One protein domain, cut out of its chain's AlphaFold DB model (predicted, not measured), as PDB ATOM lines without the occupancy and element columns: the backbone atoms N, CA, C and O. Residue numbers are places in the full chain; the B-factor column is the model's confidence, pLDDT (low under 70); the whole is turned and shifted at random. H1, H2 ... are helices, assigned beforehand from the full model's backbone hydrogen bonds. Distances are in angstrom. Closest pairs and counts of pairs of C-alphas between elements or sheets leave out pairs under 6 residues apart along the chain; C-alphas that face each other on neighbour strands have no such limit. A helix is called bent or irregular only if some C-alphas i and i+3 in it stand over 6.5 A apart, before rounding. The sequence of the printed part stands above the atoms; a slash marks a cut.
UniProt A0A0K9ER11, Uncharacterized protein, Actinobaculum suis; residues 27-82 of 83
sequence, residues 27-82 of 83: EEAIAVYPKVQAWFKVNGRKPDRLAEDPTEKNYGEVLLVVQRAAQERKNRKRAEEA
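Overview. This is residues 27 to 82 of the 83 residues of an uncharacterized protein of Actinobaculum suis (UniProt A0A0K9ER11). One long helix, H2, is crossed steeply by a shorter, kinked helix, H1, over residues 59 to 66 of H2, and beyond this crossing residues 67 to 82, of which 67 to 80 belong to H2, stick out as a free arm. The link of residues 44 to 53 joins H1 to H2 at the end of the body away from that arm. The printed part has 56 residues with two named helices, in the order H1, H2, and no named strand; its class is all helix. The whole is loose, with a radius of gyration of the C-alphas of 13.4 A, and spans 43 by 20 by 20 A, the arm making the length.

Along the chain. H2, the longest helix, takes residues 54 to 80 and measures 39.4 A from C-alpha 54 at (184.447, 129.821, 183.828) to C-alpha 80 at (157.535, 143.788, 208.961). H1 takes residues 27 to 43 and measures 24.7 A, beginning with C-alpha 27 at (178.690, 132.901, 203.151). H1 is irregular, with C-alphas 31 and 34 standing 7.1 A apart, and it has a kink of 38 degrees near residue 35.

Arrangement. H2 touches H1 with residues 59 to 66 alone, and H1 touches H2 with residues 29 to 36 alone. Their closest C-alphas, those of Ala 29 and Val 62, are 5.0 A apart. The two helices run opposite ways at a steep tilt of 63 degrees. In H2 every O i to N i+4 pair is within hydrogen-bond range; in H1 11 of 13 are.

Size, cuts and confidence. The C-alphas farthest apart, those of Asp 53 and Ala 82, are 43.4 A from each other. Residues 67 to 82, of which 67 to 80 belong to H2, stand free; without them the body spans 24 by 19 by 13 A. The link from H1 to H2 is short, with 10 residues, and the printed part has no cut. The mean pLDDT of the printed part is 94.3, and no printed residue is under 70.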
ATOM      1  N   GLU A  27     177.438 132.586 202.465       95.12
ATOM      2  CA  GLU A  27     178.690 132.901 203.151       95.12
ATOM      3  C   GLU A  27     179.877 132.871 202.180       95.12
ATOM      4  O   GLU A  27     180.696 133.793 202.162       95.12
ATOM      5  N   GLU A  28     179.930 131.853 201.320       95.19
ATOM      6  CA  GLU A  28     180.948 131.727 200.278       95.19
ATOM      7  C   GLU A  28     180.788 132.819 199.215       95.19
ATOM      8  O   GLU A  28     181.757 133.493 198.856       95.19
ATOM      9  N   ALA A  29     179.556 133.073 198.768       96.44
ATOM     10  CA  ALA A  29     179.269 134.137 197.813       96.44
ATOM     11  C   ALA A  29     179.708 135.513 198.347       96.44
ATOM     12  O   ALA A  29     180.315 136.295 197.615       96.44
ATOM     13  N   ILE A  30     179.465 135.801 199.630       96.56
ATOM     14  CA  ILE A  30     179.921 137.033 200.287       96.56
ATOM     15  C   ILE A  30     181.452 137.099 200.325       96.56
ATOM     16  O   ILE A  30     182.009 138.161 200.049       96.56
ATOM     17  N   ALA A  31     182.137 135.989 200.615       97.44
ATOM     18  CA  ALA A  31     183.598 135.944 200.632       97.44
ATOM     19  C   ALA A  31     184.214 136.209 199.244       97.44
ATOM     20  O   ALA A  31     185.262 136.848 199.134       97.44
ATOM     21  N   VAL A  32     183.554 135.758 198.171       97.25
ATOM     22  CA  VAL A  32     184.004 135.954 196.781       97.25
ATOM     23  C   VAL A  32     183.582 137.314 196.213       97.25
ATOM     24  O   VAL A  32     184.251 137.846 195.324       97.25
ATOM     25  N   TYR A  33     182.521 137.930 196.737       97.50
ATOM     26  CA  TYR A  33     181.947 139.172 196.215       97.50
ATOM     27  C   TYR A  33     182.945 140.333 196.011       97.50
ATOM     28  O   TYR A  33     182.848 141.002 194.978       97.50
ATOM     29  N   PRO A  34     183.961 140.569 196.871       98.31
ATOM     30  CA  PRO A  34     184.979 141.591 196.608       98.31
ATOM     31  C   PRO A  34     185.729 141.385 195.282       98.31
ATOM     32  O   PRO A  34     186.048 142.355 194.591       98.31
ATOM     33  N   LYS A  35     185.962 140.129 194.875       98.06
ATOM     34  CA  LYS A  35     186.573 139.801 193.576       98.06
ATOM     35  C   LYS A  35     185.624 140.112 192.424       98.06
ATOM     36  O   LYS A  35     186.054 140.671 191.421       98.06
ATOM     37  N   VAL A  36     184.330 139.841 192.598       98.00
ATOM     38  CA  VAL A  36     183.287 140.212 191.627       98.00
ATOM     39  C   VAL A  36     183.243 141.728 191.426       98.00
ATOM     40  O   VAL A  36     183.165 142.208 190.296       98.00
ATOM     41  N   GLN A  37     183.350 142.504 192.508       98.06
ATOM     42  CA  GLN A  37     183.401 143.965 192.432       98.06
ATOM     43  C   GLN A  37     184.657 144.463 191.708       98.06
ATOM     44  O   GLN A  37     184.573 145.403 190.918       98.06
ATOM     45  N   ALA A  38     185.814 143.845 191.954       98.12
ATOM     46  CA  ALA A  38     187.043 144.166 191.232       98.12
ATOM     47  C   ALA A  38     186.916 143.839 189.736       98.12
ATOM     48  O   ALA A  38     187.232 144.681 188.897       98.12
ATOM     49  N   TRP A  39     186.369 142.670 189.401       98.12
ATOM     50  CA  TRP A  39     186.117 142.268 188.018       98.12
ATOM     51  C   TRP A  39     185.179 143.250 187.307       98.12
ATOM     52  O   TRP A  39     185.474 143.667 186.189       98.12
ATOM     53  N   PHE A  40     184.107 143.701 187.972       97.38
ATOM     54  CA  PHE A  40     183.195 144.722 187.441       97.38
ATOM     55  C   PHE A  40     183.920 146.034 187.116       97.38
ATOM     56  O   PHE A  40     183.695 146.612 186.056       97.38
ATOM     57  N   LYS A  41     184.810 146.502 188.003       97.81
ATOM     58  CA  LYS A  41     185.581 147.739 187.783       97.81
ATOM     59  C   LYS A  41     186.495 147.647 186.560       97.81
ATOM     60  O   LYS A  41     186.650 148.639 185.862       97.81
ATOM     61  N   VAL A  42     187.085 146.477 186.318       97.44
ATOM     62  CA  VAL A  42     187.992 146.249 185.184       97.44
ATOM     63  C   VAL A  42     187.222 146.083 183.873       97.44
ATOM     64  O   VAL A  42     187.620 146.640 182.857       97.44
ATOM     65  N   ASN A  43     186.110 145.346 183.889       96.88
ATOM     66  CA  ASN A  43     185.363 144.998 182.677       96.88
ATOM     67  C   ASN A  43     184.262 146.011 182.320       96.88
ATOM     68  O   ASN A  43     183.703 145.948 181.229       96.88
ATOM     69  N   GLY A  44     183.894 146.910 183.236       97.25
ATOM     70  CA  GLY A  44     182.850 147.921 183.029       97.25
ATOM     71  C   GLY A  44     181.427 147.360 182.924       97.25
ATOM     72  O   GLY A  44     180.491 148.095 182.617       97.25
ATOM     73  N   ARG A  45     181.242 146.060 183.178       96.88
ATOM     74  CA  ARG A  45     179.956 145.359 183.095       96.88
ATOM     75  C   ARG A  45     179.823 144.317 184.194       96.88
ATOM     76  O   ARG A  45     180.808 143.909 184.804       96.88
ATOM     77  N   LYS A  46     178.586 143.892 184.457       96.38
ATOM     78  CA  LYS A  46     178.316 142.775 185.370       96.38
ATOM     79  C   LYS A  46     178.744 141.457 184.707       96.38
ATOM     80  O   LYS A  46     178.556 141.335 183.496       96.38
ATOM     81  N   PRO A  47     179.307 140.509 185.474       96.94
ATOM     82  CA  PRO A  47     179.599 139.178 184.962       96.94
ATOM     83  C   PRO A  47     178.302 138.455 184.598       96.94
ATOM     84  O   PRO A  47     177.301 138.574 185.314       96.94
ATOM     85  N   ASP A  48     178.331 137.716 183.494       94.94
ATOM     86  CA  ASP A  48     177.228 136.872 183.062       94.94
ATOM     87  C   ASP A  48     177.430 135.429 183.544       94.94
ATOM     88  O   ASP A  48     178.430 134.780 183.251       94.94
ATOM     89  N   ARG A  49     176.440 134.888 184.259       93.12
ATOM     90  CA  ARG A  49     176.433 133.483 184.705       93.12
ATOM     91  C   ARG A  49     176.290 132.482 183.551       93.12
ATOM     92  O   ARG A  49     176.398 131.279 183.763       93.12
ATOM     93  N   LEU A  50     175.932 132.961 182.364       93.56
ATOM     94  CA  LEU A  50     175.827 132.165 181.143       93.56
ATOM     95  C   LEU A  50     177.067 132.312 180.252       93.56
ATOM     96  O   LEU A  50     177.084 131.745 179.162       93.56
ATOM     97  N   ALA A  51     178.092 133.046 180.698       94.12
ATOM     98  CA  ALA A  51     179.344 133.173 179.969       94.12
ATOM     99  C   ALA A  51     180.036 131.812 179.788       94.12
ATOM    100  O   ALA A  51     179.957 130.929 180.647       94.12
ATOM    101  N   GLU A  52     180.751 131.666 178.673       94.88
ATOM    102  CA  GLU A  52     181.610 130.504 178.424       94.88
ATOM    103  C   GLU A  52     182.862 130.526 179.307       94.88
ATOM    104  O   GLU A  52     183.349 129.469 179.708       94.88
ATOM    105  N   ASP A  53     183.362 131.723 179.643       96.31
ATOM    106  CA  ASP A  53     184.490 131.879 180.556       96.31
ATOM    107  C   ASP A  53     184.101 131.392 181.967       96.31
ATOM    108  O   ASP A  53     183.186 131.952 182.584       96.31
ATOM    109  N   PRO A  54     184.795 130.378 182.523       95.75
ATOM    110  CA  PRO A  54     184.447 129.821 183.828       95.75
ATOM    111  C   PRO A  54     184.537 130.840 184.969       95.75
ATOM    112  O   PRO A  54     183.784 130.744 185.943       95.75
ATOM    113  N   THR A  55     185.443 131.818 184.864       96.38
ATOM    114  CA  THR A  55     185.629 132.847 185.895       96.38
ATOM    115  C   THR A  55     184.448 133.810 185.902       96.38
ATOM    116  O   THR A  55     183.860 134.062 186.955       96.38
ATOM    117  N   GLU A  56     184.072 134.317 184.729       97.38
ATOM    118  CA  GLU A  56     182.913 135.179 184.550       97.38
ATOM    119  C   GLU A  56     181.630 134.462 184.967       97.38
ATOM    120  O   GLU A  56     180.860 135.015 185.753       97.38
ATOM    121  N   LYS A  57     181.446 133.213 184.530       96.25
ATOM    122  CA  LYS A  57     180.301 132.393 184.924       96.25
ATOM    123  C   LYS A  57     180.169 132.298 186.442       96.25
ATOM    124  O   LYS A  57     179.118 132.640 186.988       96.25
ATOM    125  N   ASN A  58     181.244 131.908 187.129       95.81
ATOM    126  CA  ASN A  58     181.266 131.821 188.588       95.81
ATOM    127  C   ASN A  58     180.945 133.175 189.245       95.81
ATOM    128  O   ASN A  58     180.149 133.254 190.179       95.81
ATOM    129  N   TYR A  59     181.508 134.276 188.743       97.81
ATOM    130  CA  TYR A  59     181.209 135.609 189.269       97.81
ATOM    131  C   TYR A  59     179.762 136.045 189.021       97.81
ATOM    132  O   TYR A  59     179.181 136.728 189.868       97.81
ATOM    133  N   GLY A  60     179.161 135.634 187.906       96.94
ATOM    134  CA  GLY A  60     177.745 135.832 187.617       96.94
ATOM    135  C   GLY A  60     176.846 135.064 188.586       96.94
ATOM    136  O   GLY A  60     175.859 135.612 189.084       96.94
ATOM    137  N   GLU A  61     177.201 133.820 188.907       96.31
ATOM    138  CA  GLU A  61     176.489 132.998 189.893       96.31
ATOM    139  C   GLU A  61     176.599 133.585 191.311       96.31
ATOM    140  O   GLU A  61     175.580 133.763 191.984       96.31
ATOM    141  N   VAL A  62     177.800 133.998 191.735       97.62
ATOM    142  CA  VAL A  62     178.023 134.700 193.013       97.62
ATOM    143  C   VAL A  62     177.199 135.985 193.088       97.62
ATOM    144  O   VAL A  62     176.530 136.250 194.091       97.62
ATOM    145  N   LEU A  63     177.206 136.789 192.019       96.81
ATOM    146  CA  LEU A  63     176.439 138.031 191.957       96.81
ATOM    147  C   LEU A  63     174.934 137.774 192.124       96.81
ATOM    148  O   LEU A  63     174.261 138.541 192.817       96.81
ATOM    149  N   LEU A  64     174.414 136.702 191.523       95.00
ATOM    150  CA  LEU A  64     173.012 136.310 191.643       95.00
ATOM    151  C   LEU A  64     172.641 135.948 193.088       95.00
ATOM    152  O   LEU A  64     171.611 136.414 193.579       95.00
ATOM    153  N   VAL A  65     173.470 135.160 193.780       95.50
ATOM    154  CA  VAL A  65     173.228 134.765 195.182       95.50
ATOM    155  C   VAL A  65     173.187 135.986 196.101       95.50
ATOM    156  O   VAL A  65     172.237 136.154 196.868       95.50
ATOM    157  N   VAL A  66     174.158 136.895 195.970       95.50
ATOM    158  CA  VAL A  66     174.211 138.124 196.779       95.50
ATOM    159  C   VAL A  66     172.987 139.013 196.528       95.50
ATOM    160  O   VAL A  66     172.399 139.545 197.473       95.50
ATOM    161  N   GLN A  67     172.554 139.156 195.270       94.00
ATOM    162  CA  GLN A  67     171.365 139.943 194.927       94.00
ATOM    163  C   GLN A  67     170.076 139.331 195.485       94.00
ATOM    164  O   GLN A  67     169.246 140.072 196.018       94.00
ATOM    165  N   ARG A  68     169.917 138.003 195.414       92.88
ATOM    166  CA  ARG A  68     168.763 137.298 195.995       92.88
ATOM    167  C   ARG A  68     168.677 137.532 197.501       92.88
ATOM    168  O   ARG A  68     167.652 138.014 197.976       92.88
ATOM    169  N   ALA A  69     169.778 137.337 198.224       92.50
ATOM    170  CA  ALA A  69     169.821 137.568 199.666       92.50
ATOM    171  C   ALA A  69     169.502 139.028 200.045       92.50
ATOM    172  O   ALA A  69     168.799 139.292 201.026       92.50
ATOM    173  N   ALA A  70     169.984 140.000 199.264       92.44
ATOM    174  CA  ALA A  70     169.660 141.409 199.473       92.44
ATOM    175  C   ALA A  70     168.168 141.705 199.229       92.44
ATOM    176  O   ALA A  70     167.543 142.426 200.014       92.44
ATOM    177  N   GLN A  71     167.583 141.128 198.175       91.81
ATOM    178  CA  GLN A  71     166.167 141.292 197.853       91.81
ATOM    179  C   GLN A  71     165.263 140.655 198.919       91.81
ATOM    180  O   GLN A  71     164.302 141.288 199.351       91.81
ATOM    181  N   GLU A  72     165.592 139.458 199.399       91.31
ATOM    182  CA  GLU A  72     164.866 138.776 200.479       91.31
ATOM    183  C   GLU A  72     164.880 139.586 201.777       91.31
ATOM    184  O   GLU A  72     163.840 139.778 202.409       91.31
ATOM    185  N   ARG A  73     166.039 140.141 202.159       90.94
ATOM    186  CA  ARG A  73     166.141 141.043 203.319       90.94
ATOM    187  C   ARG A  73     165.258 142.276 203.157       90.94
ATOM    188  O   ARG A  73     164.580 142.658 204.105       90.94
ATOM    189  N   LYS A  74     165.246 142.888 201.972       90.44
ATOM    190  CA  LYS A  74     164.415 144.062 201.681       90.44
ATOM    191  C   LYS A  74     162.921 143.733 201.721       90.44
ATOM    192  O   LYS A  74     162.147 144.520 202.257       90.44
ATOM    193  N   ASN A  75     162.522 142.589 201.171       89.38
ATOM    194  CA  ASN A  75     161.132 142.135 201.173       89.38
ATOM    195  C   ASN A  75     160.644 141.840 202.593       89.38
ATOM    196  O   ASN A  75     159.560 142.278 202.957       89.38
ATOM    197  N   ARG A  76     161.471 141.177 203.408       88.94
ATOM    198  CA  ARG A  76     161.170 140.911 204.820       88.94
ATOM    199  C   ARG A  76     160.973 142.197 205.622       88.94
ATOM    200  O   ARG A  76     159.947 142.324 206.272       88.94
ATOM    201  N   LYS A  77     161.874 143.178 205.494       87.75
ATOM    202  CA  LYS A  77     161.719 144.481 206.170       87.75
ATOM    203  C   LYS A  77     160.417 145.187 205.791       87.75
ATOM    204  O   LYS A  77     159.712 145.681 206.655       87.75
ATOM    205  N   ARG A  78     160.065 145.184 204.502       85.56
ATOM    206  CA  ARG A  78     158.805 145.778 204.025       85.56
ATOM    207  C   ARG A  78     157.565 145.064 204.561       85.56
ATOM    208  O   ARG A  78     156.549 145.714 204.750       85.56
ATOM    209  N   ALA A  79     157.632 143.745 204.738       86.38
ATOM    210  CA  ALA A  79     156.540 142.973 205.320       86.38
ATOM    211  C   ALA A  79     156.394 143.247 206.825       86.38
ATOM    212  O   ALA A  79     155.275 143.355 207.305       86.38
ATOM    213  N   GLU A  80     157.512 143.406 207.542       83.75
ATOM    214  CA  GLU A  80     157.535 143.788 208.961       83.75
ATOM    215  C   GLU A  80     157.015 145.219 209.185       83.75
ATOM    216  O   GLU A  80     156.261 145.444 210.119       83.75
ATOM    217  N   GLU A  81     157.365 146.173 208.316       80.88
ATOM    218  CA  GLU A  81     156.898 147.572 208.382       80.88
ATOM    219  C   GLU A  81     155.412 147.753 208.008       80.88
ATOM    220  O   GLU A  81     154.851 148.825 208.229       80.88
ATOM    221  N   ALA A  82     154.783 146.742 207.403       78.19
ATOM    222  CA  ALA A  82     153.384 146.776 206.971       78.19
ATOM    223  C   ALA A  82     152.403 146.136 207.978       78.19
ATOM    224  O   ALA A  82     151.206 146.076 207.683       78.19
TER     225      ALA A  82